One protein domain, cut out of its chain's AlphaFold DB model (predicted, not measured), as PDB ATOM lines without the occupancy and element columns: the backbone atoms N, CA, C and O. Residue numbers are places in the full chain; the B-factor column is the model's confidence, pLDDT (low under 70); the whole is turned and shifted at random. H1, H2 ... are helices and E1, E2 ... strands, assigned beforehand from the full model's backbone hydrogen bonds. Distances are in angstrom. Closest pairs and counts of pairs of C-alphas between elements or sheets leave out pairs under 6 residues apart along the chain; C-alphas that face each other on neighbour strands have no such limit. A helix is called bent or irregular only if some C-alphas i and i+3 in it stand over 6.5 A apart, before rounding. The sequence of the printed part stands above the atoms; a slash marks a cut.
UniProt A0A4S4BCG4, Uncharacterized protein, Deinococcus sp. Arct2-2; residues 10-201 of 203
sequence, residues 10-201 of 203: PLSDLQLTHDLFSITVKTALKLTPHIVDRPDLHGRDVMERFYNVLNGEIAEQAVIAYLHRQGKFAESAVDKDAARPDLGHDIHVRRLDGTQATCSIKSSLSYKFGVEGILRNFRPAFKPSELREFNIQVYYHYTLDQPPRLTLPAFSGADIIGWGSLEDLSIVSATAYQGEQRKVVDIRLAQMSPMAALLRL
ATOM      1  N   PRO A  10     136.178 181.229 210.521       96.75
ATOM      2  CA  PRO A  10     137.490 181.299 209.898       96.75
ATOM      3  C   PRO A  10     138.215 179.957 209.985       96.75
ATOM      4  O   PRO A  10     138.301 179.336 211.048       96.75
ATOM      5  N   LEU A  11     138.802 179.507 208.878       95.88
ATOM      6  CA  LEU A  11     139.593 178.273 208.853       95.88
ATOM      7  C   LEU A  11     140.862 178.387 209.709       95.88
ATOM      8  O   LEU A  11     141.344 177.374 210.216       95.88
ATOM      9  N   SER A  12     141.381 179.601 209.921       92.12
ATOM     10  CA  SER A  12     142.487 179.866 210.852       92.12
ATOM     11  C   SER A  12     142.190 179.406 212.279       92.12
ATOM     12  O   SER A  12     143.088 178.922 212.970       92.12
ATOM     13  N   ASP A  13     140.928 179.481 212.698       93.38
ATOM     14  CA  ASP A  13     140.503 179.126 214.055       93.38
ATOM     15  C   ASP A  13     140.390 177.607 214.219       93.38
ATOM     16  O   ASP A  13     140.388 177.070 215.330       93.38
ATOM     17  N   LEU A  14     140.357 176.888 213.094       92.00
ATOM     18  CA  LEU A  14     140.267 175.441 213.050       92.00
ATOM     19  C   LEU A  14     141.628 174.744 213.155       92.00
ATOM     20  O   LEU A  14     141.658 173.515 213.068       92.00
ATOM     21  N   GLN A  15     142.730 175.474 213.366       84.25
ATOM     22  CA  GLN A  15     144.083 174.937 213.603       84.25
ATOM     23  C   GLN A  15     144.388 173.683 212.763       84.25
ATOM     24  O   GLN A  15     144.777 172.642 213.298       84.25
ATOM     25  N   LEU A  16     144.116 173.747 211.455       84.06
ATOM     26  CA  LEU A  16     144.354 172.620 210.556       84.06
ATOM     27  C   LEU A  16     145.853 172.307 210.581       84.06
ATOM     28  O   LEU A  16     146.683 173.179 210.319       84.06
ATOM     29  N   THR A  17     146.203 171.082 210.969       87.44
ATOM     30  CA  THR A  17     147.603 170.709 211.184       87.44
ATOM     31  C   THR A  17     148.344 170.585 209.857       87.44
ATOM     32  O   THR A  17     147.750 170.345 208.802       87.44
ATOM     33  N   HIS A  18     149.673 170.698 209.909       89.88
ATOM     34  CA  HIS A  18     150.523 170.427 208.750       89.88
ATOM     35  C   HIS A  18     150.287 169.016 208.182       89.88
ATOM     36  O   HIS A  18     150.303 168.824 206.966       89.88
ATOM     37  N   ASP A  19     150.025 168.037 209.047       89.81
ATOM     38  CA  ASP A  19     149.749 166.660 208.633       89.81
ATOM     39  C   ASP A  19     148.431 166.556 207.866       89.81
ATOM     40  O   ASP A  19     148.388 165.937 206.804       89.81
ATOM     41  N   LEU A  20     147.379 167.228 208.342       88.19
ATOM     42  CA  LEU A  20     146.092 167.275 207.651       88.19
ATOM     43  C   LEU A  20     146.224 167.952 206.282       88.19
ATOM     44  O   LEU A  20     145.736 167.427 205.285       88.19
ATOM     45  N   PHE A  21     146.953 169.068 206.208       92.75
ATOM     46  CA  PHE A  21     147.261 169.722 204.934       92.75
ATOM     47  C   PHE A  21     148.087 168.820 204.003       92.75
ATOM     48  O   PHE A  21     147.844 168.748 202.803       92.75
ATOM     49  N   SER A  22     149.042 168.069 204.546       94.31
ATOM     50  CA  SER A  22     149.835 167.120 203.760       94.31
ATOM     51  C   SER A  22     148.973 165.998 203.179       94.31
ATOM     52  O   SER A  22     149.222 165.549 202.058       94.31
ATOM     53  N   ILE A  23     147.955 165.545 203.918       91.81
ATOM     54  CA  ILE A  23     146.974 164.566 203.435       91.81
ATOM     55  C   ILE A  23     146.154 165.165 202.288       91.81
ATOM     56  O   ILE A  23     146.088 164.546 201.228       91.81
ATOM     57  N   THR A  24     145.608 166.379 202.435       93.25
ATOM     58  CA  THR A  24     144.804 167.008 201.370       93.25
ATOM     59  C   THR A  24     145.614 167.251 200.097       93.25
ATOM     60  O   THR A  24     145.112 167.007 199.003       93.25
ATOM     61  N   VAL A  25     146.891 167.634 200.211       95.75
ATOM     62  CA  VAL A  25     147.801 167.770 199.058       95.75
ATOM     63  C   VAL A  25     148.021 166.433 198.350       95.75
ATOM     64  O   VAL A  25     147.922 166.369 197.123       95.75
ATOM     65  N   LYS A  26     148.296 165.355 199.094       94.69
ATOM     66  CA  LYS A  26     148.487 164.014 198.513       94.69
ATOM     67  C   LYS A  26     147.221 163.526 197.809       94.69
ATOM     68  O   LYS A  26     147.309 163.034 196.686       94.69
ATOM     69  N   THR A  27     146.059 163.716 198.431       92.12
ATOM     70  CA  THR A  27     144.761 163.389 197.832       92.12
ATOM     71  C   THR A  27     144.520 164.203 196.565       92.12
ATOM     72  O   THR A  27     144.200 163.637 195.524       92.12
ATOM     73  N   ALA A  28     144.768 165.515 196.592       93.94
ATOM     74  CA  ALA A  28     144.580 166.368 195.425       93.94
ATOM     75  C   ALA A  28     145.485 165.971 194.251       93.94
ATOM     76  O   ALA A  28     145.009 165.866 193.118       93.94
ATOM     77  N   LEU A  29     146.767 165.683 194.509       94.06
ATOM     78  CA  LEU A  29     147.698 165.181 193.490       94.06
ATOM     79  C   LEU A  29     147.200 163.881 192.861       94.06
ATOM     80  O   LEU A  29     147.288 163.710 191.647       94.06
ATOM     81  N   LYS A  30     146.652 162.985 193.682       91.06
ATOM     82  CA  LYS A  30     146.115 161.707 193.231       91.06
ATOM     83  C   LYS A  30     144.854 161.863 192.380       91.06
ATOM     84  O   LYS A  30     144.719 161.175 191.377       91.06
ATOM     85  N   LEU A  31     143.939 162.750 192.763       89.06
ATOM     86  CA  LEU A  31     142.650 162.922 192.084       89.06
ATOM     87  C   LEU A  31     142.749 163.760 190.803       89.06
ATOM     88  O   LEU A  31     141.991 163.529 189.864       89.06
ATOM     89  N   THR A  32     143.687 164.711 190.733       91.44
ATOM     90  CA  THR A  32     143.816 165.667 189.613       91.44
ATOM     91  C   THR A  32     143.817 165.018 188.218       91.44
ATOM     92  O   THR A  32     143.095 165.517 187.351       91.44
ATOM     93  N   PRO A  33     144.546 163.909 187.959       88.19
ATOM     94  CA  PRO A  33     144.547 163.248 186.650       88.19
ATOM     95  C   PRO A  33     143.195 162.643 186.250       88.19
ATOM     96  O   PRO A  33     142.962 162.393 185.070       88.19
ATOM     97  N   HIS A  34     142.312 162.398 187.221       86.06
ATOM     98  CA  HIS A  34     141.004 161.774 187.023       86.06
ATOM     99  C   HIS A  34     139.866 162.795 186.902       86.06
ATOM    100  O   HIS A  34     138.734 162.419 186.595       86.06
ATOM    101  N   ILE A  35     140.142 164.087 187.112       85.12
ATOM    102  CA  ILE A  35     139.144 165.145 186.959       85.12
ATOM    103  C   ILE A  35     138.855 165.383 185.479       85.12
ATOM    104  O   ILE A  35     139.719 165.805 184.709       85.12
ATOM    105  N   VAL A  36     137.590 165.186 185.116       84.00
ATOM    106  CA  VAL A  36     137.045 165.533 183.805       84.00
ATOM    107  C   VAL A  36     136.375 166.900 183.895       84.00
ATOM    108  O   VAL A  36     135.619 167.180 184.831       84.00
ATOM    109  N   ASP A  37     136.662 167.772 182.930       85.19
ATOM    110  CA  ASP A  37     135.998 169.067 182.848       85.19
ATOM    111  C   ASP A  37     134.522 168.900 182.501       85.19
ATOM    112  O   ASP A  37     134.125 168.060 181.690       85.19
ATOM    113  N   ARG A  38     133.691 169.705 183.160       82.25
ATOM    114  CA  ARG A  38     132.253 169.681 182.930       82.25
ATOM    115  C   ARG A  38     131.933 170.511 181.688       82.25
ATOM    116  O   ARG A  38     132.492 171.592 181.545       82.25
ATOM    117  N   PRO A  39     130.996 170.068 180.833       86.25
ATOM    118  CA  PRO A  39     130.646 170.793 179.612       86.25
ATOM    119  C   PRO A  39     129.949 172.138 179.879       86.25
ATOM    120  O   PRO A  39     129.824 172.947 178.967       86.25
ATOM    121  N   ASP A  40     129.460 172.366 181.105       82.69
ATOM    122  CA  ASP A  40     128.795 173.602 181.531       82.69
ATOM    123  C   ASP A  40     129.743 174.625 182.187       82.69
ATOM    124  O   ASP A  40     129.265 175.647 182.687       82.69
ATOM    125  N   LEU A  41     131.054 174.351 182.187       84.44
ATOM    126  CA  LEU A  41     132.119 175.209 182.709       84.44
ATOM    127  C   LEU A  41     133.255 175.375 181.688       84.44
ATOM    128  O   LEU A  41     133.400 174.559 180.775       84.44
ATOM    129  N   HIS A  42     134.095 176.396 181.867       87.31
ATOM    130  CA  HIS A  42     135.341 176.512 181.107       87.31
ATOM    131  C   HIS A  42     136.271 175.300 181.313       87.31
ATOM    132  O   HIS A  42     136.263 174.626 182.349       87.31
ATOM    133  N   GLY A  43     137.094 175.032 180.296       88.50
ATOM    134  CA  GLY A  43     138.145 174.020 180.366       88.50
ATOM    135  C   GLY A  43     139.297 174.496 181.243       88.50
ATOM    136  O   GLY A  43     139.711 175.649 181.140       88.50
ATOM    137  N   ARG A  44     139.817 173.603 182.084       91.88
ATOM    138  CA  ARG A  44     140.843 173.920 183.083       91.88
ATOM    139  C   ARG A  44     142.148 173.236 182.727       91.88
ATOM    140  O   ARG A  44     142.151 172.064 182.340       91.88
ATOM    141  N   ASP A  45     143.258 173.944 182.900       93.50
ATOM    142  CA  ASP A  45     144.576 173.323 182.796       93.50
ATOM    143  C   ASP A  45     144.896 172.459 184.033       93.50
ATOM    144  O   ASP A  45     144.128 172.375 184.996       93.50
ATOM    145  N   VAL A  46     146.036 171.762 184.004       94.12
ATOM    146  CA  VAL A  46     146.434 170.854 185.094       94.12
ATOM    147  C   VAL A  46     146.618 171.577 186.432       94.12
ATOM    148  O   VAL A  46     146.285 171.021 187.479       94.12
ATOM    149  N   MET A  47     147.117 172.814 186.409       94.69
ATOM    150  CA  MET A  47     147.384 173.594 187.612       94.69
ATOM    151  C   MET A  47     146.070 174.069 188.230       94.69
ATOM    152  O   MET A  47     145.858 173.932 189.435       94.69
ATOM    153  N   GLU A  48     145.155 174.569 187.407       93.50
ATOM    154  CA  GLU A  48     143.830 174.981 187.843       93.50
ATOM    155  C   GLU A  48     143.007 173.802 188.377       93.50
ATOM    156  O   GLU A  48     142.322 173.933 189.396       93.50
ATOM    157  N   ARG A  49     143.084 172.625 187.743       93.50
ATOM    158  CA  ARG A  49     142.451 171.410 188.278       93.50
ATOM    159  C   ARG A  49     143.017 171.052 189.645       93.50
ATOM    160  O   ARG A  49     142.232 170.831 190.563       93.50
ATOM    161  N   PHE A  50     144.341 171.053 189.792       95.00
ATOM    162  CA  PHE A  50     144.990 170.753 191.065       95.00
ATOM    163  C   PHE A  50     144.533 171.697 192.180       95.00
ATOM    164  O   PHE A  50     144.094 171.227 193.228       95.00
ATOM    165  N   TYR A  51     144.555 173.013 191.948       94.88
ATOM    166  CA  TYR A  51     144.107 173.979 192.955       94.88
ATOM    167  C   TYR A  51     142.620 173.848 193.281       94.88
ATOM    168  O   TYR A  51     142.243 173.952 194.447       94.88
ATOM    169  N   ASN A  52     141.770 173.583 192.287       93.00
ATOM    170  CA  ASN A  52     140.345 173.362 192.525       93.00
ATOM    171  C   ASN A  52     140.091 172.133 193.405       93.00
ATOM    172  O   ASN A  52     139.273 172.208 194.319       93.00
ATOM    173  N   VAL A  53     140.798 171.026 193.159       93.75
ATOM    174  CA  VAL A  53     140.689 169.822 193.994       93.75
ATOM    175  C   VAL A  53     141.253 170.084 195.388       93.75
ATOM    176  O   VAL A  53     140.572 169.817 196.370       93.75
ATOM    177  N   LEU A  54     142.453 170.661 195.491       95.62
ATOM    178  CA  LEU A  54     143.094 170.964 196.772       95.62
ATOM    179  C   LEU A  54     142.207 171.838 197.665       95.62
ATOM    180  O   LEU A  54     142.012 171.528 198.837       95.62
ATOM    181  N   ASN A  55     141.632 172.902 197.105       95.69
ATOM    182  CA  ASN A  55     140.730 173.790 197.834       95.69
ATOM    183  C   ASN A  55     139.439 173.076 198.271       95.69
ATOM    184  O   ASN A  55     138.906 173.394 199.336       95.69
ATOM    185  N   GLY A  56     138.948 172.122 197.477       95.12
ATOM    186  CA  GLY A  56     137.818 171.270 197.843       95.12
ATOM    187  C   GLY A  56     138.149 170.344 199.014       95.12
ATOM    188  O   GLY A  56     137.433 170.343 200.010       95.12
ATOM    189  N   GLU A  57     139.278 169.636 198.946       95.00
ATOM    190  CA  GLU A  57     139.735 168.728 200.009       95.00
ATOM    191  C   GLU A  57     140.007 169.475 201.324       95.00
ATOM    192  O   GLU A  57     139.624 169.019 202.399       95.00
ATOM    193  N   ILE A  58     140.612 170.666 201.261       96.25
ATOM    194  CA  ILE A  58     140.796 171.522 202.442       96.25
ATOM    195  C   ILE A  58     139.445 171.944 203.030       96.25
ATOM    196  O   ILE A  58     139.283 171.920 204.248       96.25
ATOM    197  N   ALA A  59     138.475 172.317 202.190       97.06
ATOM    198  CA  ALA A  59     137.144 172.704 202.645       97.06
ATOM    199  C   ALA A  59     136.406 171.531 203.312       97.06
ATOM    200  O   ALA A  59     135.800 171.723 204.366       97.06
ATOM    201  N   GLU A  60     136.501 170.325 202.745       96.31
ATOM    202  CA  GLU A  60     135.955 169.096 203.331       96.31
ATOM    203  C   GLU A  60     136.520 168.864 204.738       96.31
ATOM    204  O   GLU A  60     135.774 168.784 205.719       96.31
ATOM    205  N   GLN A  61     137.849 168.852 204.857       95.44
ATOM    206  CA  GLN A  61     138.530 168.615 206.128       95.44
ATOM    207  C   GLN A  61     138.285 169.731 207.150       95.44
ATOM    208  O   GLN A  61     138.160 169.456 208.343       95.44
ATOM    209  N   ALA A  62     138.160 170.986 206.710       96.88
ATOM    210  CA  ALA A  62     137.804 172.101 207.579       96.88
ATOM    211  C   ALA A  62     136.411 171.921 208.197       96.88
ATOM    212  O   ALA A  62     136.242 172.090 209.404       96.88
ATOM    213  N   VAL A  63     135.417 171.533 207.398       97.81
ATOM    214  CA  VAL A  63     134.059 171.283 207.899       97.81
ATOM    215  C   VAL A  63     134.044 170.109 208.876       97.81
ATOM    216  O   VAL A  63     133.454 170.238 209.949       97.81
ATOM    217  N   ILE A  64     134.731 169.005 208.564       96.69
ATOM    218  CA  ILE A  64     134.872 167.863 209.485       96.69
ATOM    219  C   ILE A  64     135.507 168.318 210.806       96.69
ATOM    220  O   ILE A  64     134.967 168.056 211.881       96.69
ATOM    221  N   ALA A  65     136.618 169.056 210.741       96.25
ATOM    222  CA  ALA A  65     137.310 169.560 211.923       96.25
ATOM    223  C   ALA A  65     136.431 170.500 212.760       96.25
ATOM    224  O   ALA A  65     136.464 170.445 213.991       96.25
ATOM    225  N   TYR A  66     135.637 171.361 212.117       97.88
ATOM    226  CA  TYR A  66     134.665 172.204 212.806       97.88
ATOM    227  C   TYR A  66     133.609 171.357 213.524       97.88
ATOM    228  O   TYR A  66     133.408 171.535 214.722       97.88
ATOM    229  N   LEU A  67     132.978 170.407 212.830       98.00
ATOM    230  CA  LEU A  67     131.930 169.557 213.400       98.00
ATOM    231  C   LEU A  67     132.450 168.722 214.580       98.00
ATOM    232  O   LEU A  67     131.830 168.731 215.644       98.00
ATOM    233  N   HIS A  68     133.633 168.113 214.457       96.50
ATOM    234  CA  HIS A  68     134.271 167.379 215.555       96.50
ATOM    235  C   HIS A  68     134.531 168.249 216.786       96.50
ATOM    236  O   HIS A  68     134.268 167.819 217.909       96.50
ATOM    237  N   ARG A  69     134.980 169.499 216.608       96.31
ATOM    238  CA  ARG A  69     135.159 170.438 217.733       96.31
ATOM    239  C   ARG A  69     133.858 170.785 218.447       96.31
ATOM    240  O   ARG A  69     133.891 171.119 219.625       96.31
ATOM    241  N   GLN A  70     132.731 170.704 217.747       97.69
ATOM    242  CA  GLN A  70     131.396 170.902 218.313       97.69
ATOM    243  C   GLN A  70     130.793 169.601 218.873       97.69
ATOM    244  O   GLN A  70     129.611 169.567 219.214       97.69
ATOM    245  N   GLY A  71     131.586 168.524 218.948       97.31
ATOM    246  CA  GLY A  71     131.152 167.214 219.428       97.31
ATOM    247  C   GLY A  71     130.218 166.477 218.469       97.31
ATOM    248  O   GLY A  71     129.508 165.581 218.912       97.31
ATOM    249  N   LYS A  72     130.186 166.858 217.185       97.94
ATOM    250  CA  LYS A  72     129.309 166.272 216.161       97.94
ATOM    251  C   LYS A  72     130.034 165.214 215.352       97.94
ATOM    252  O   LYS A  72     131.200 165.396 215.015       97.94
ATOM    253  N   PHE A  73     129.330 164.143 214.996       97.75
ATOM    254  CA  PHE A  73     129.866 163.122 214.094       97.75
ATOM    255  C   PHE A  73     129.969 163.650 212.654       97.75
ATOM    256  O   PHE A  73     128.964 164.112 212.099       97.75
ATOM    257  N   ALA A  74     131.158 163.548 212.049       97.00
ATOM    258  CA  ALA A  74     131.402 163.897 210.654       97.00
ATOM    259  C   ALA A  74     132.576 163.093 210.065       97.00
ATOM    260  O   ALA A  74     133.701 163.207 210.534       97.00
ATOM    261  N   GLU A  75     132.349 162.331 208.999       95.31
ATOM    262  CA  GLU A  75     133.402 161.548 208.334       95.31
ATOM    263  C   GLU A  75     133.337 161.718 206.819       95.31
ATOM    264  O   GLU A  75     132.256 161.926 206.268       95.31
ATOM    265  N   SER A  76     134.481 161.621 206.138       92.75
ATOM    266  CA  SER A  76     134.500 161.623 204.673       92.75
ATOM    267  C   SER A  76     133.672 160.452 204.152       92.75
ATOM    268  O   SER A  76     133.835 159.316 204.596       92.75
ATOM    269  N   ALA A  77     132.767 160.732 203.220       89.56
ATOM    270  CA  ALA A  77     131.938 159.710 202.587       89.56
ATOM    271  C   ALA A  77     132.589 159.126 201.327       89.56
ATOM    272  O   ALA A  77     132.048 158.217 200.694       89.56
ATOM    273  N   VAL A  78     133.737 159.678 200.935       83.44
ATOM    274  CA  VAL A  78     134.406 159.348 199.688       83.44
ATOM    275  C   VAL A  78     135.590 158.442 199.971       83.44
ATOM    276  O   VAL A  78     136.549 158.833 200.637       83.44
ATOM    277  N   ASP A  79     135.561 157.249 199.385       81.06
ATOM    278  CA  ASP A  79     136.759 156.430 199.254       81.06
ATOM    279  C   ASP A  79     137.697 157.087 198.229       81.06
ATOM    280  O   ASP A  79     137.542 156.935 197.015       81.06
ATOM    281  N   LYS A  80     138.681 157.839 198.731       80.00
ATOM    282  CA  LYS A  80     139.698 158.519 197.914       80.00
ATOM    283  C   LYS A  80     140.645 157.519 197.216       80.00
ATOM    284  O   LYS A  80     141.496 157.923 196.415       80.00
ATOM    285  N   ASP A  81     140.512 156.219 197.495       78.44
ATOM    286  CA  ASP A  81     141.192 155.110 196.831       78.44
ATOM    287  C   ASP A  81     140.349 154.369 195.788       78.44
ATOM    288  O   ASP A  81     140.899 153.566 195.026       78.44
ATOM    289  N   ALA A  82     139.066 154.702 195.649       68.50
ATOM    290  CA  ALA A  82     138.185 154.044 194.698       68.50
ATOM    291  C   ALA A  82     138.594 154.291 193.235       68.50
ATOM    292  O   ALA A  82     138.890 155.402 192.801       68.50
ATOM    293  N   ALA A  83     138.510 153.236 192.419       66.75
ATOM    294  CA  ALA A  83     138.755 153.300 190.975       66.75
ATOM    295  C   ALA A  83     137.616 153.973 190.178       66.75
ATOM    296  O   ALA A  83     137.668 154.033 188.948       66.75
ATOM    297  N   ARG A  84     136.545 154.411 190.851       67.44
ATOM    298  CA  ARG A  84     135.345 154.991 190.239       67.44
ATOM    299  C   ARG A  84     135.022 156.338 190.885       67.44
ATOM    300  O   ARG A  84     135.284 156.487 192.075       67.44
ATOM    301  N   PRO A  85     134.427 157.281 190.131       66.75
ATOM    302  CA  PRO A  85     133.953 158.542 190.690       66.75
ATOM    303  C   PRO A  85     132.977 158.313 191.845       66.75
ATOM    304  O   PRO A  85     132.194 157.358 191.820       66.75
ATOM    305  N   ASP A  86     133.020 159.202 192.830       67.69
ATOM    306  CA  ASP A  86     132.129 159.166 193.982       67.69
ATOM    307  C   ASP A  86     130.661 159.453 193.617       67.69
ATOM    308  O   ASP A  86     130.308 159.863 192.507       67.69
ATOM    309  N   LEU A  87     129.774 159.217 194.584       66.88
ATOM    310  CA  LEU A  87     128.334 159.455 194.456       66.88
ATOM    311  C   LEU A  87     127.954 160.941 194.628       66.88
ATOM    312  O   LEU A  87     126.779 161.266 194.818       66.88
ATOM    313  N   GLY A  88     128.916 161.864 194.607       69.50
ATOM    314  CA  GLY A  88     128.716 163.310 194.673       69.50
ATOM    315  C   GLY A  88     128.312 163.847 196.046       69.50
ATOM    316  O   GLY A  88     127.629 164.868 196.103       69.50
ATOM    317  N   HIS A  89     128.629 163.150 197.138       79.50
ATOM    318  CA  HIS A  89     128.513 163.673 198.503       79.50
ATOM    319  C   HIS A  89     129.863 163.570 199.204       79.50
ATOM    320  O   HIS A  89     130.564 162.577 199.039       79.50
ATOM    321  N   ASP A  90     130.201 164.601 199.969       87.50
ATOM    322  CA  ASP A  90     131.560 164.808 200.460       87.50
ATOM    323  C   ASP A  90     131.736 164.174 201.853       87.50
ATOM    324  O   ASP A  90     132.720 163.480 202.105       87.50
ATOM    325  N   ILE A  91     130.741 164.321 202.743       95.44
ATOM    326  CA  ILE A  91     130.797 163.773 204.110       95.44
ATOM    327  C   ILE A  91     129.480 163.113 204.549       95.44
ATOM    328  O   ILE A  91     128.387 163.442 204.073       95.44
ATOM    329  N   HIS A  92     129.589 162.209 205.518       96.25
ATOM    330  CA  HIS A  92     128.491 161.694 206.321       96.25
ATOM    331  C   HIS A  92     128.440 162.413 207.665       96.25
ATOM    332  O   HIS A  92     129.454 162.551 208.343       96.25
ATOM    333  N   VAL A  93     127.243 162.831 208.067       97.31
ATOM    334  CA  VAL A  93     126.955 163.379 209.399       97.31
ATOM    335  C   VAL A  93     125.851 162.562 210.060       97.31
ATOM    336  O   VAL A  93     125.145 161.805 209.391       97.31
ATOM    337  N   ARG A  94     125.678 162.706 211.374       97.88
ATOM    338  CA  ARG A  94     124.627 162.001 212.114       97.88
ATOM    339  C   ARG A  94     123.568 162.971 212.621       97.88
ATOM    340  O   ARG A  94     123.894 163.992 213.220       97.88
ATOM    341  N   ARG A  95     122.302 162.658 212.361       97.12
ATOM    342  CA  ARG A  95     121.138 163.385 212.879       97.12
ATOM    343  C   ARG A  95     120.935 163.103 214.365       97.12
ATOM    344  O   ARG A  95     121.401 162.094 214.883       97.12
ATOM    345  N   LEU A  96     120.160 163.958 215.033       95.69
ATOM    346  CA  LEU A  96     119.774 163.762 216.439       95.69
ATOM    347  C   LEU A  96     119.098 162.412 216.727       95.69
ATOM    348  O   LEU A  96     119.248 161.882 217.823       95.69
ATOM    349  N   ASP A  97     118.364 161.860 215.761       95.50
ATOM    350  CA  ASP A  97     117.714 160.547 215.877       95.50
ATOM    351  C   ASP A  97     118.683 159.362 215.681       95.50
ATOM    352  O   ASP A  97     118.269 158.205 215.708       95.50
ATOM    353  N   GLY A  98     119.977 159.639 215.488       94.44
ATOM    354  CA  GLY A  98     121.030 158.652 215.277       94.44
ATOM    355  C   GLY A  98     121.186 158.191 213.826       94.44
ATOM    356  O   GLY A  98     122.140 157.471 213.528       94.44
ATOM    357  N   THR A  99     120.304 158.606 212.913       96.56
ATOM    358  CA  THR A  99     120.401 158.231 211.498       96.56
ATOM    359  C   THR A  99     121.510 159.002 210.782       96.56
ATOM    360  O   THR A  99     121.854 160.132 211.134       96.56
ATOM    361  N   GLN A 100     122.099 158.377 209.762       96.56
ATOM    362  CA  GLN A 100     123.113 159.016 208.926       96.56
ATOM    363  C   GLN A 100     122.451 159.925 207.885       96.56
ATOM    364  O   GLN A 100     121.434 159.564 207.295       96.56
ATOM    365  N   ALA A 101     123.058 161.082 207.638       95.81
ATOM    366  CA  ALA A 101     122.689 162.003 206.575       95.81
ATOM    367  C   ALA A 101     123.906 162.345 205.708       95.81
ATOM    368  O   ALA A 101     125.052 162.385 206.165       95.81
ATOM    369  N   THR A 102     123.644 162.595 204.435       95.81
ATOM    370  CA  THR A 102     124.621 163.011 203.434       95.81
ATOM    371  C   THR A 102     124.781 164.523 203.433       95.81
ATOM    372  O   THR A 102     123.807 165.280 203.480       95.81
ATOM    373  N   CYS A 103     126.024 164.981 203.335       95.81
ATOM    374  CA  CYS A 103     126.330 166.394 203.238       95.81
ATOM    375  C   CYS A 103     127.240 166.669 202.038       95.81
ATOM    376  O   CYS A 103     128.203 165.938 201.798       95.81
ATOM    377  N   SER A 104     126.913 167.714 201.273       95.44
ATOM    378  CA  SER A 104     127.810 168.252 200.252       95.44
ATOM    379  C   SER A 104     128.494 169.517 200.740       95.44
ATOM    380  O   SER A 104     127.873 170.367 201.377       95.44
ATOM    381  N   ILE A 105     129.760 169.664 200.380       96.50
ATOM    382  CA  ILE A 105     130.596 170.814 200.663       96.50
ATOM    383  C   ILE A 105     131.044 171.386 199.323       96.50
ATOM    384  O   ILE A 105     131.590 170.690 198.469       96.50
ATOM    385  N   LYS A 106     130.801 172.679 199.113       95.38
ATOM    386  CA  LYS A 106     131.322 173.406 197.955       95.38
ATOM    387  C   LYS A 106     132.262 174.499 198.416       95.38
ATOM    388  O   LYS A 106     131.932 175.271 199.310       95.38
ATOM    389  N   SER A 107     133.408 174.593 197.757       95.44
ATOM    390  CA  SER A 107     134.331 175.712 197.889       95.44
ATOM    391  C   SER A 107     134.200 176.675 196.714       95.44
ATOM    392  O   SER A 107     133.920 176.283 195.581       95.44
ATOM    393  N   SER A 108     134.418 177.960 196.964       95.25
ATOM    394  CA  SER A 108     134.480 178.996 195.928       95.25
ATOM    395  C   SER A 108     135.498 180.060 196.310       95.25
ATOM    396  O   SER A 108     135.962 180.080 197.447       95.25
ATOM    397  N   LEU A 109     135.874 180.916 195.362       94.75
ATOM    398  CA  LEU A 109     136.929 181.901 195.560       94.75
ATOM    399  C   LEU A 109     136.504 183.289 195.080       94.75
ATOM    400  O   LEU A 109     135.919 183.433 194.008       94.75
ATOM    401  N   SER A 110     136.845 184.317 195.854       93.06
ATOM    402  CA  SER A 110     136.692 185.724 195.482       93.06
ATOM    403  C   SER A 110     138.038 186.440 195.554       93.06
ATOM    404  O   SER A 110     138.672 186.502 196.601       93.06
ATOM    405  N   TYR A 111     138.459 187.048 194.445       89.69
ATOM    406  CA  TYR A 111     139.688 187.848 194.415       89.69
ATOM    407  C   TYR A 111     139.480 189.308 194.859       89.69
ATOM    408  O   TYR A 111     140.454 190.037 195.025       89.69
ATOM    409  N   LYS A 112     138.221 189.759 194.972       87.56
ATOM    410  CA  LYS A 112     137.862 191.187 195.089       87.56
ATOM    411  C   LYS A 112     137.143 191.548 196.384       87.56
ATOM    412  O   LYS A 112     137.199 192.691 196.823       87.56
ATOM    413  N   PHE A 113     136.407 190.607 196.953       91.19
ATOM    414  CA  PHE A 113     135.559 190.841 198.114       91.19
ATOM    415  C   PHE A 113     136.027 189.987 199.284       91.19
ATOM    416  O   PHE A 113     136.217 188.787 199.097       91.19
ATOM    417  N   GLY A 114     136.133 190.601 200.465       91.38
ATOM    418  CA  GLY A 114     136.154 189.890 201.745       91.38
ATOM    419  C   GLY A 114     134.750 189.448 202.176       91.38
ATOM    420  O   GLY A 114     133.777 189.652 201.443       91.38
ATOM    421  N   VAL A 115     134.642 188.875 203.377       93.75
ATOM    422  CA  VAL A 115     133.437 188.199 203.898       93.75
ATOM    423  C   VAL A 115     132.141 188.987 203.686       93.75
ATOM    424  O   VAL A 115     131.199 188.462 203.099       93.75
ATOM    425  N   GLU A 116     132.075 190.259 204.090       94.75
ATOM    426  CA  GLU A 116     130.839 191.051 203.966       94.75
ATOM    427  C   GLU A 116     130.381 191.186 202.501       94.75
ATOM    428  O   GLU A 116     129.208 191.009 202.163       94.75
ATOM    429  N   GLY A 117     131.332 191.455 201.601       94.94
ATOM    430  CA  GLY A 117     131.062 191.530 200.172       94.94
ATOM    431  C   GLY A 117     130.691 190.170 199.580       94.94
ATOM    432  O   GLY A 117     129.829 190.113 198.703       94.94
ATOM    433  N   ILE A 118     131.290 189.084 200.073       95.94
ATOM    434  CA  ILE A 118     130.964 187.713 199.670       95.94
ATOM    435  C   ILE A 118     129.510 187.391 200.019       95.94
ATOM    436  O   ILE A 118     128.727 187.044 199.132       95.94
ATOM    437  N   LEU A 119     129.121 187.600 201.279       96.88
ATOM    438  CA  LEU A 119     127.770 187.335 201.778       96.88
ATOM    439  C   LEU A 119     126.696 188.071 200.966       96.88
ATOM    440  O   LEU A 119     125.674 187.486 200.603       96.88
ATOM    441  N   ARG A 120     126.943 189.348 200.650       95.25
ATOM    442  CA  ARG A 120     125.990 190.209 199.940       95.25
ATOM    443  C   ARG A 120     125.881 189.895 198.448       95.25
ATOM    444  O   ARG A 120     124.786 189.945 197.890       95.25
ATOM    445  N   ASN A 121     127.003 189.621 197.781       93.44
ATOM    446  CA  ASN A 121     127.052 189.628 196.316       93.44
ATOM    447  C   ASN A 121     127.041 188.239 195.677       93.44
ATOM    448  O   ASN A 121     126.676 188.125 194.507       93.44
ATOM    449  N   PHE A 122     127.404 187.186 196.407       94.06
ATOM    450  CA  PHE A 122     127.584 185.858 195.824       94.06
ATOM    451  C   PHE A 122     126.450 184.907 196.187       94.06
ATOM    452  O   PHE A 122     125.633 185.169 197.073       94.06
ATOM    453  N   ARG A 123     126.396 183.807 195.437       94.25
ATOM    454  CA  ARG A 123     125.470 182.687 195.607       94.25
ATOM    455  C   ARG A 123     126.273 181.434 195.938       94.25
ATOM    456  O   ARG A 123     127.431 181.362 195.515       94.25
ATOM    457  N   PRO A 124     125.701 180.455 196.651       93.44
ATOM    458  CA  PRO A 124     126.390 179.194 196.844       93.44
ATOM    459  C   PRO A 124     126.497 178.432 195.518       93.44
ATOM    460  O   PRO A 124     125.619 178.507 194.659       93.44
ATOM    461  N   ALA A 125     127.570 177.664 195.353       91.56
ATOM    462  CA  ALA A 125     127.879 176.935 194.120       91.56
ATOM    463  C   ALA A 125     127.095 175.610 193.976       91.56
ATOM    464  O   ALA A 125     127.526 174.687 193.271       91.56
ATOM    465  N   PHE A 126     125.942 175.502 194.641       92.12
ATOM    466  CA  PHE A 126     125.101 174.311 194.629       92.12
ATOM    467  C   PHE A 126     124.306 174.225 193.331       92.12
ATOM    468  O   PHE A 126     123.530 175.123 192.998       92.12
ATOM    469  N   LYS A 127     124.469 173.115 192.612       90.38
ATOM    470  CA  LYS A 127     123.620 172.768 191.473       90.38
ATOM    471  C   LYS A 127     122.402 171.999 191.995       90.38
ATOM    472  O   LYS A 127     122.604 171.083 192.788       90.38
ATOM    473  N   PRO A 128     121.172 172.280 191.527       89.50
ATOM    474  CA  PRO A 128     119.972 171.582 192.001       89.50
ATOM    475  C   PRO A 128     120.064 170.049 191.936       89.50
ATOM    476  O   PRO A 128     119.623 169.360 192.845       89.50
ATOM    477  N   SER A 129     120.709 169.506 190.896       88.38
ATOM    478  CA  SER A 129     120.914 168.059 190.729       88.38
ATOM    479  C   SER A 129     121.971 167.451 191.663       88.38
ATOM    480  O   SER A 129     122.118 166.235 191.715       88.38
ATOM    481  N   GLU A 130     122.763 168.280 192.340       89.00
ATOM    482  CA  GLU A 130     123.860 167.876 193.228       89.00
ATOM    483  C   GLU A 130     123.504 168.093 194.710       89.00
ATOM    484  O   GLU A 130     124.334 167.823 195.573       89.00
ATOM    485  N   LEU A 131     122.290 168.568 195.022       93.31
ATOM    486  CA  LEU A 131     121.881 168.825 196.402       93.31
ATOM    487  C   LEU A 131     121.880 167.536 197.235       93.31
ATOM    488  O   LEU A 131     121.519 166.453 196.762       93.31
ATOM    489  N   ARG A 132     122.299 167.666 198.490       94.75
ATOM    490  CA  ARG A 132     122.249 166.629 199.530       94.75
ATOM    491  C   ARG A 132     121.390 167.103 200.693       94.75
ATOM    492  O   ARG A 132     120.896 168.228 200.668       94.75
ATOM    493  N   GLU A 133     121.202 166.256 201.701       95.94
ATOM    494  CA  GLU A 133     120.375 166.591 202.872       95.94
ATOM    495  C   GLU A 133     120.869 167.873 203.558       95.94
ATOM    496  O   GLU A 133     120.062 168.735 203.905       95.94
ATOM    497  N   PHE A 134     122.192 168.039 203.637       97.12
ATOM    498  CA  PHE A 134     122.856 169.263 204.080       97.12
ATOM    499  C   PHE A 134     123.852 169.760 203.026       97.12
ATOM    500  O   PHE A 134     124.622 168.976 202.478       97.12
ATOM    501  N   ASN A 135     123.880 171.062 202.746       97.38
ATOM    502  CA  ASN A 135     124.771 171.651 201.740       97.38
ATOM    503  C   ASN A 135     125.517 172.830 202.356       97.38
ATOM    504  O   ASN A 135     124.886 173.812 202.739       97.38
ATOM    505  N   ILE A 136     126.840 172.736 202.459       98.19
ATOM    506  CA  ILE A 136     127.705 173.714 203.125       98.19
ATOM    507  C   ILE A 136     128.545 174.447 202.083       98.19
ATOM    508  O   ILE A 136     129.104 173.837 201.170       98.19
ATOM    509  N   GLN A 137     128.643 175.767 202.226       97.88
ATOM    510  CA  GLN A 137     129.516 176.592 201.400       97.88
ATOM    511  C   GLN A 137     130.731 177.049 202.209       97.88
ATOM    512  O   GLN A 137     130.598 177.653 203.273       97.88
ATOM    513  N   VAL A 138     131.912 176.828 201.643       98.19
ATOM    514  CA  VAL A 138     133.193 177.384 202.086       98.19
ATOM    515  C   VAL A 138     133.661 178.405 201.054       98.19
ATOM    516  O   VAL A 138     133.445 178.236 199.849       98.19
ATOM    517  N   TYR A 139     134.281 179.486 201.504       97.38
ATOM    518  CA  TYR A 139     134.804 180.526 200.629       97.38
ATOM    519  C   TYR A 139     136.269 180.801 200.921       97.38
ATOM    520  O   TYR A 139     136.665 180.867 202.073       97.38
ATOM    521  N   TYR A 140     137.043 181.001 199.863       96.88
ATOM    522  CA  TYR A 140     138.391 181.546 199.900       96.88
ATOM    523  C   TYR A 140     138.337 182.987 199.402       96.88
ATOM    524  O   TYR A 140     137.616 183.296 198.447       96.88
ATOM    525  N   HIS A 141     139.105 183.879 200.008       94.50
ATOM    526  CA  HIS A 141     139.158 185.265 199.590       94.50
ATOM    527  C   HIS A 141     140.567 185.841 199.651       94.50
ATOM    528  O   HIS A 141     141.369 185.532 200.530       94.50
ATOM    529  N   TYR A 142     140.865 186.692 198.676       92.31
ATOM    530  CA  TYR A 142     142.144 187.383 198.582       92.31
ATOM    531  C   TYR A 142     142.061 188.784 199.166       92.31
ATOM    532  O   TYR A 142     141.007 189.420 199.168       92.31
ATOM    533  N   THR A 143     143.218 189.272 199.592       88.06
ATOM    534  CA  THR A 143     143.426 190.648 200.036       88.06
ATOM    535  C   THR A 143     144.570 191.195 199.198       88.06
ATOM    536  O   THR A 143     145.738 190.965 199.500       88.06
ATOM    537  N   LEU A 144     144.258 191.820 198.063       87.62
ATOM    538  CA  LEU A 144     145.272 192.175 197.062       87.62
ATOM    539  C   LEU A 144     145.873 193.569 197.272       87.62
ATOM    540  O   LEU A 144     146.983 193.818 196.801       87.62
ATOM    541  N   ASP A 145     145.156 194.443 197.972       87.62
ATOM    542  CA  ASP A 145     145.401 195.881 198.086       87.62
ATOM    543  C   ASP A 145     145.584 196.375 199.534       87.62
ATOM    544  O   ASP A 145     145.837 197.559 199.740       87.62
ATOM    545  N   GLN A 146     145.503 195.487 200.533       82.44
ATOM    546  CA  GLN A 146     145.672 195.812 201.957       82.44
ATOM    547  C   GLN A 146     146.643 194.832 202.648       82.44
ATOM    548  O   GLN A 146     146.757 193.683 202.213       82.44
ATOM    549  N   PRO A 147     147.362 195.246 203.711       81.50
ATOM    550  CA  PRO A 147     148.206 194.352 204.503       81.50
ATOM    551  C   PRO A 147     147.394 193.525 205.533       81.50
ATOM    552  O   PRO A 147     146.503 194.076 206.178       81.50
ATOM    553  N   PRO A 148     147.738 192.238 205.763       85.25
ATOM    554  CA  PRO A 148     148.674 191.450 204.971       85.25
ATOM    555  C   PRO A 148     148.080 191.126 203.597       85.25
ATOM    556  O   PRO A 148     146.910 190.763 203.470       85.25
ATOM    557  N   ARG A 149     148.918 191.229 202.563       89.44
ATOM    558  CA  ARG A 149     148.514 190.896 201.200       89.44
ATOM    559  C   ARG A 149     148.392 189.376 201.064       89.44
ATOM    560  O   ARG A 149     149.369 188.664 201.286       89.44
ATOM    561  N   LEU A 150     147.225 188.892 200.651       88.94
ATOM    562  CA  LEU A 150     146.932 187.482 200.387       88.94
ATOM    563  C   LEU A 150     146.648 187.305 198.896       88.94
ATOM    564  O   LEU A 150     145.584 187.687 198.417       88.94
ATOM    565  N   THR A 151     147.615 186.761 198.156       89.56
ATOM    566  CA  THR A 151     147.527 186.540 196.696       89.56
ATOM    567  C   THR A 151     147.240 185.094 196.310       89.56
ATOM    568  O   THR A 151     147.079 184.797 195.129       89.56
ATOM    569  N   LEU A 152     147.245 184.196 197.290       89.12
ATOM    570  CA  LEU A 152     147.012 182.767 197.137       89.12
ATOM    571  C   LEU A 152     145.994 182.325 198.192       89.12
ATOM    572  O   LEU A 152     145.879 182.998 199.223       89.12
ATOM    573  N   PRO A 153     145.275 181.210 197.968       88.81
ATOM    574  CA  PRO A 153     144.394 180.655 198.983       88.81
ATOM    575  C   PRO A 153     145.205 180.354 200.245       88.81
ATOM    576  O   PRO A 153     146.247 179.702 200.187       88.81
ATOM    577  N   ALA A 154     144.736 180.863 201.376       90.81
ATOM    578  CA  ALA A 154     145.369 180.700 202.674       90.81
ATOM    579  C   ALA A 154     144.284 180.499 203.731       90.81
ATOM    580  O   ALA A 154     143.188 181.040 203.595       90.81
ATOM    581  N   PHE A 155     144.589 179.776 204.810       92.25
ATOM    582  CA  PHE A 155     143.620 179.551 205.890       92.25
ATOM    583  C   PHE A 155     143.144 180.851 206.552       92.25
ATOM    584  O   PHE A 155     142.010 180.924 207.004       92.25
ATOM    585  N   SER A 156     143.990 181.885 206.575       91.00
ATOM    586  CA  SER A 156     143.656 183.221 207.086       91.00
ATOM    587  C   SER A 156     142.737 184.038 206.169       91.00
ATOM    588  O   SER A 156     142.366 185.150 206.522       91.00
ATOM    589  N   GLY A 157     142.441 183.536 204.971       93.44
ATOM    590  CA  GLY A 157     141.505 184.125 204.017       93.44
ATOM    591  C   GLY A 157     140.528 183.068 203.524       93.44
ATOM    592  O   GLY A 157     140.305 182.951 202.320       93.44
ATOM    593  N   ALA A 158     140.040 182.221 204.430       95.88
ATOM    594  CA  ALA A 158     139.077 181.188 204.109       95.88
ATOM    595  C   ALA A 158     138.089 180.977 205.257       95.88
ATOM    596  O   ALA A 158     138.496 180.892 206.414       95.88
ATOM    597  N   ASP A 159     136.808 180.820 204.923       97.56
ATOM    598  CA  ASP A 159     135.717 180.772 205.895       97.56
ATOM    599  C   ASP A 159     134.662 179.722 205.527       97.56
ATOM    600  O   ASP A 159     134.266 179.590 204.362       97.56
ATOM    601  N   ILE A 160     134.132 179.019 206.531       98.44
ATOM    602  CA  ILE A 160     132.859 178.300 206.401       98.44
ATOM    603  C   ILE A 160     131.745 179.340 206.517       98.44
ATOM    604  O   ILE A 160     131.582 179.975 207.558       98.44
ATOM    605  N   ILE A 161     130.977 179.513 205.444       98.06
ATOM    606  CA  ILE A 161     129.988 180.588 205.331       98.06
ATOM    607  C   ILE A 161     128.676 180.217 206.014       98.06
ATOM    608  O   ILE A 161     128.108 181.001 206.767       98.06
ATOM    609  N   GLY A 162     128.170 179.026 205.727       97.69
ATOM    610  CA  GLY A 162     126.862 178.593 206.191       97.69
ATOM    611  C   GLY A 162     126.379 177.375 205.430       97.69
ATOM    612  O   GLY A 162     127.098 176.805 204.601       97.69
ATOM    613  N   TRP A 163     125.136 176.992 205.697       98.00
ATOM    614  CA  TRP A 163     124.529 175.799 205.127       98.00
ATOM    615  C   TRP A 163     123.084 176.027 204.659       98.00
ATOM    616  O   TRP A 163     122.438 177.014 205.017       98.00
ATOM    617  N   GLY A 164     122.574 175.097 203.855       97.06
ATOM    618  CA  GLY A 164     121.160 174.993 203.500       97.06
ATOM    619  C   GLY A 164     120.699 173.537 203.435       97.06
ATOM    620  O   GLY A 164     121.475 172.649 203.059       97.06
ATOM    621  N   SER A 165     119.447 173.292 203.822       96.75
ATOM    622  CA  SER A 165     118.826 171.969 203.734       96.75
ATOM    623  C   SER A 165     118.411 171.651 202.296       96.75
ATOM    624  O   SER A 165     118.229 172.557 201.480       96.75
ATOM    625  N   LEU A 166     118.246 170.366 201.975       95.25
ATOM    626  CA  LEU A 166     117.658 169.964 200.691       95.25
ATOM    627  C   LEU A 166     116.290 170.623 200.473       95.25
ATOM    628  O   LEU A 166     116.034 171.148 199.395       95.25
ATOM    629  N   GLU A 167     115.436 170.599 201.497       93.88
ATOM    630  CA  GLU A 167     114.078 171.140 201.446       93.88
ATOM    631  C   GLU A 167     114.094 172.629 201.084       93.88
ATOM    632  O   GLU A 167     113.536 173.011 200.054       93.88
ATOM    633  N   ASP A 168     114.845 173.437 201.840       92.56
ATOM    634  CA  ASP A 168     114.933 174.886 201.632       92.56
ATOM    635  C   ASP A 168     115.528 175.244 200.268       92.56
ATOM    636  O   ASP A 168     115.093 176.199 199.632       92.56
ATOM    637  N   LEU A 169     116.538 174.499 199.808       93.00
ATOM    638  CA  LEU A 169     117.237 174.796 198.555       93.00
ATOM    639  C   LEU A 169     116.487 174.286 197.318       93.00
ATOM    640  O   LEU A 169     116.651 174.849 196.238       93.00
ATOM    641  N   SER A 170     115.670 173.240 197.459       89.44
ATOM    642  CA  SER A 170     114.939 172.622 196.344       89.44
ATOM    643  C   SER A 170     113.800 173.487 195.798       89.44
ATOM    644  O   SER A 170     113.456 173.375 194.623       89.44
ATOM    645  N   ILE A 171     113.242 174.371 196.629       85.88
ATOM    646  CA  ILE A 171     112.150 175.282 196.255       85.88
ATOM    647  C   ILE A 171     112.644 176.590 195.623       85.88
ATOM    648  O   ILE A 171     111.845 177.393 195.141       85.88
ATOM    649  N   VAL A 172     113.958 176.825 195.625       86.06
ATOM    650  CA  VAL A 172     114.569 178.031 195.063       86.06
ATOM    651  C   VAL A 172     114.737 177.858 193.556       86.06
ATOM    652  O   VAL A 172     115.186 176.819 193.070       86.06
ATOM    653  N   SER A 173     114.434 178.910 192.793       86.50
ATOM    654  CA  SER A 173     114.766 178.962 191.370       86.50
ATOM    655  C   SER A 173     116.267 178.781 191.126       86.50
ATOM    656  O   SER A 173     117.106 179.144 191.947       86.50
ATOM    657  N   ALA A 174     116.625 178.253 189.960       86.19
ATOM    658  CA  ALA A 174     118.016 178.162 189.539       86.19
ATOM    659  C   ALA A 174     118.355 179.284 188.550       86.19
ATOM    660  O   ALA A 174     117.573 179.571 187.643       86.19
ATOM    661  N   THR A 175     119.542 179.866 188.680       86.19
ATOM    662  CA  THR A 175     120.061 180.905 187.783       86.19
ATOM    663  C   THR A 175     121.431 180.517 187.237       86.19
ATOM    664  O   THR A 175     122.131 179.702 187.838       86.19
ATOM    665  N   ALA A 176     121.812 181.051 186.078       82.50
ATOM    666  CA  ALA A 176     123.138 180.808 185.520       82.50
ATOM    667  C   ALA A 176     124.207 181.527 186.353       82.50
ATOM    668  O   ALA A 176     124.019 182.665 186.794       82.50
ATOM    669  N   TYR A 177     125.336 180.863 186.568       72.44
ATOM    670  CA  TYR A 177     126.506 181.491 187.157       72.44
ATOM    671  C   TYR A 177     127.075 182.524 186.178       72.44
ATOM    672  O   TYR A 177     127.065 182.322 184.965       72.44
ATOM    673  N   GLN A 178     127.541 183.667 186.679       73.75
ATOM    674  CA  GLN A 178     127.992 184.742 185.799       73.75
ATOM    675  C   GLN A 178     129.195 184.282 184.960       73.75
ATOM    676  O   GLN A 178     130.212 183.878 185.514       73.75
ATOM    677  N   GLY A 179     129.072 184.375 183.633       78.06
ATOM    678  CA  GLY A 179     130.114 183.961 182.688       78.06
ATOM    679  C   GLY A 179     130.120 182.468 182.341       78.06
ATOM    680  O   GLY A 179     130.906 182.072 181.492       78.06
ATOM    681  N   GLU A 180     129.232 181.664 182.932       80.94
ATOM    682  CA  GLU A 180     129.168 180.211 182.739       80.94
ATOM    683  C   GLU A 180     127.748 179.750 182.382       80.94
ATOM    684  O   GLU A 180     126.758 180.422 182.676       80.94
ATOM    685  N   GLN A 181     127.623 178.560 181.790       83.06
ATOM    686  CA  GLN A 181     126.312 177.942 181.528       83.06
ATOM    687  C   GLN A 181     125.768 177.177 182.744       83.06
ATOM    688  O   GLN A 181     124.588 176.810 182.795       83.06
ATOM    689  N   ARG A 182     126.622 176.925 183.743       82.56
ATOM    690  CA  ARG A 182     126.264 176.194 184.957       82.56
ATOM    691  C   ARG A 182     125.172 176.920 185.740       82.56
ATOM    692  O   ARG A 182     125.327 178.075 186.130       82.56
ATOM    693  N   LYS A 183     124.091 176.199 186.042       86.81
ATOM    694  CA  LYS A 183     123.010 176.681 186.910       86.81
ATOM    695  C   LYS A 183     123.312 176.417 188.384       86.81
ATOM    696  O   LYS A 183     123.725 175.313 188.742       86.81
ATOM    697  N   VAL A 184     123.038 177.410 189.221       87.81
ATOM    698  CA  VAL A 184     123.141 177.359 190.683       87.81
ATOM    699  C   VAL A 184     121.836 177.816 191.327       87.81
ATOM    700  O   VAL A 184     121.037 178.496 190.683       87.81
ATOM    701  N   VAL A 185     121.607 177.449 192.585       91.19
ATOM    702  CA  VAL A 185     120.460 177.951 193.361       91.19
ATOM    703  C   VAL A 185     120.508 179.483 193.482       91.19
ATOM    704  O   VAL A 185     121.559 180.073 193.745       91.19
ATOM    705  N   ASP A 186     119.376 180.149 193.264       91.88
ATOM    706  CA  ASP A 186     119.266 181.613 193.236       91.88
ATOM    707  C   ASP A 186     118.964 182.198 194.624       91.88
ATOM    708  O   ASP A 186     117.939 182.835 194.852       91.88
ATOM    709  N   ILE A 187     119.889 181.978 195.560       93.75
ATOM    710  CA  ILE A 187     119.921 182.667 196.856       93.75
ATOM    711  C   ILE A 187     121.265 183.347 197.064       93.75
ATOM    712  O   ILE A 187     122.296 182.886 196.572       93.75
ATOM    713  N   ARG A 188     121.280 184.431 197.836       94.75
ATOM    714  CA  ARG A 188     122.522 185.027 198.329       94.75
ATOM    715  C   ARG A 188     123.100 184.198 199.464       94.75
ATOM    716  O   ARG A 188     122.361 183.605 200.243       94.75
ATOM    717  N   LEU A 189     124.421 184.229 199.607       96.25
ATOM    718  CA  LEU A 189     125.107 183.587 200.730       96.25
ATOM    719  C   LEU A 189     124.614 184.110 202.088       96.25
ATOM    720  O   LEU A 189     124.405 183.318 202.996       96.25
ATOM    721  N   ALA A 190     124.316 185.410 202.204       97.00
ATOM    722  CA  ALA A 190     123.692 185.980 203.403       97.00
ATOM    723  C   ALA A 190     122.328 185.348 203.748       97.00
ATOM    724  O   ALA A 190     121.908 185.374 204.897       97.00
ATOM    725  N   GLN A 191     121.614 184.778 202.772       96.06
ATOM    726  CA  GLN A 191     120.309 184.144 202.989       96.06
ATOM    727  C   GLN A 191     120.417 182.676 203.421       96.06
ATOM    728  O   GLN A 191     119.398 182.065 203.730       96.06
ATOM    729  N   MET A 192     121.625 182.106 203.448       96.88
ATOM    730  CA  MET A 192     121.855 180.771 203.997       96.88
ATOM    731  C   MET A 192     121.654 180.761 205.516       96.88
ATOM    732  O   MET A 192     121.544 181.809 206.156       96.88
ATOM    733  N   SER A 193     121.622 179.561 206.096       97.50
ATOM    734  CA  SER A 193     121.566 179.383 207.544       97.50
ATOM    735  C   SER A 193     122.969 179.356 208.159       97.50
ATOM    736  O   SER A 193     123.884 178.762 207.580       97.50
ATOM    737  N   PRO A 194     123.161 179.941 209.356       97.81
ATOM    738  CA  PRO A 194     124.429 179.859 210.070       97.81
ATOM    739  C   PRO A 194     124.713 178.421 210.511       97.81
ATOM    740  O   PRO A 194     123.795 177.655 210.825       97.81
ATOM    741  N   MET A 195     125.994 178.060 210.593       98.06
ATOM    742  CA  MET A 195     126.418 176.714 211.002       98.06
ATOM    743  C   MET A 195     125.917 176.337 212.402       98.06
ATOM    744  O   MET A 195     125.550 175.188 212.631       98.06
ATOM    745  N   ALA A 196     125.770 177.307 213.310       97.50
ATOM    746  CA  ALA A 196     125.181 177.088 214.630       97.50
ATOM    747  C   ALA A 196     123.749 176.514 214.584       97.50
ATOM    748  O   ALA A 196     123.333 175.827 215.516       97.50
ATOM    749  N   ALA A 197     122.984 176.777 213.518       97.50
ATOM    750  CA  ALA A 197     121.672 176.165 213.322       97.50
ATOM    751  C   ALA A 197     121.784 174.693 212.897       97.50
ATOM    752  O   ALA A 197     120.996 173.878 213.368       97.50
ATOM    753  N   LEU A 198     122.789 174.340 212.082       97.50
ATOM    754  CA  LEU A 198     123.054 172.950 211.697       97.50
ATOM    755  C   LEU A 198     123.412 172.102 212.918       97.50
ATOM    756  O   LEU A 198     122.897 171.000 213.066       97.50
ATOM    757  N   LEU A 199     124.236 172.628 213.831       97.81
ATOM    758  CA  LEU A 199     124.654 171.904 215.041       97.81
ATOM    759  C   LEU A 199     123.474 171.420 215.894       97.81
ATOM    760  O   LEU A 199     123.591 170.405 216.576       97.81
ATOM    761  N   ARG A 200     122.337 172.127 215.851       97.19
ATOM    762  CA  ARG A 200     121.112 171.758 216.578       97.19
ATOM    763  C   ARG A 200     120.367 170.586 215.943       97.19
ATOM    764  O   ARG A 200     119.454 170.071 216.568       97.19
ATOM    765  N   LEU A 201     120.712 170.205 214.716       97.00
ATOM    766  CA  LEU A 201     120.096 169.106 213.968       97.00
ATOM    767  C   LEU A 201     120.959 167.840 213.970       97.00
ATOM    768  O   LEU A 201     120.487 166.772 213.575       97.00
TER     769      LEU A 201
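Overview. This is residues 10 to 201 of the 203 residues of an uncharacterized protein of Deinococcus sp. Arct2-2 (UniProt A0A4S4BCG4). A curled sheet of five strands, shaped like part of a barrel, wraps round one long helix, H3, and a second long helix, H2, folds against H3 on the side away from the sheet. The short helices H4 and H6 are on the sheet's other face, and a small separate hairpin, E6 and E7, lies beyond the short helix H5. The printed part has 192 residues, with six named helices and seven named strands in the order H1 H2 H3 E1 E2 E3 H4 E4 E5 H5 E6 E7 H6. The larger sheet is mixed, in the order E1, E2, E3, E4, E5, and the class is mixed, helices and strands. The whole is compact, with a radius of gyration of the C-alphas of 16.1 A and spans of 47 by 37 by 36 A.

Along the chain. H1 is residues 11 to 14, beginning at C-alpha 11 at (139.593, 178.273, 208.853). H2 is residues 18 to 34, 25.2 A long; it is irregular, but only just: C-alphas 30 and 33 are 6.9 A apart. H3, residues 46 to 69, is the longest helix, 34.5 A from C-alpha 46 at (146.434, 170.854, 185.094) to C-alpha 69. E1 is residues 74 to 76 and E2 residues 91 to 94. E3, residues 100 to 110, is the longest strand, 32.8 A. H4 is residues 115 to 121, 10.0 A long. E4, residues 134 to 141, is 23.3 A long, and E5, residues 158 to 165, is 22.3 A long. H5 is residues 166 to 170, E6 residues 174 to 176 and E7 residues 183 to 185. H6, residues 195 to 199, ends at C-alpha 199 at (124.654, 171.904, 215.041).

Arrangement. E1, E2 and E3 form a meander, each strand the antiparallel neighbour of the one before; N 75 and O 92 are 3.0 A apart, and N 101 and O 93 are 2.8 A apart, both within hydrogen-bond range. The pairing of E3 is staggered, with E2 over residues 100 to 103 and with E4 over residues 103 to 110. E3 and E4 are parallel, with N 106 and O 136 at 2.9 A; E3, H4 and E4 form a strand-helix-strand unit, two parallel neighbour strands with a helix between them, and its crossover is right-handed. E4 and E5 are an antiparallel hairpin, with N 137 and O 162 at 3.0 A. The sheet is strongly twisted and curls round H3; the closest C-alphas of H3 and E3 are those of Gly 56 and Ser 107, 5.6 A apart. H2 and H3 form a helical hairpin and touch at a steep tilt of 43 degrees, opposite ways, closest at the C-alphas of Ala 28 and Leu 54, 5.0 A apart. H2 is not on the sheet. H1 touches residues 62 to 66 of H3 alone, closest at the C-alphas of Leu 14 and Tyr 66, 6.5 A apart, and only grazes the sheet with residues 11 to 13. H4 and H6 are on the same face of the sheet, at heights over the sheet of 8.0 A and 8.5 A. H6 is over E5, while H4 is over none of the strands, but only just: 2 of its C-alphas fall on E4. H5 only grazes the sheet; its closest C-alpha to E7 is that of Leu 169, 6.9 A from that of Val 185. E6 and E7 are an antiparallel hairpin, with N 184 and O 175 at 2.8 A. Every O i to N i+4 pair is within hydrogen-bond range in H3, H4, H5 and H6, against 11 of 13 in H2; H1 is too short for such a pair.

Size, cuts and confidence. The two C-alphas farthest apart are those of Asp 97 and Asp 145, 48.3 A. The printed part has no cut. The long links are H2 to H3, E1 to E2, H4 to E4 and E4 to E5. The mean pLDDT of the printed part is 91.3, and residues 82 to 88, in the link from E1 to E2, are under 70.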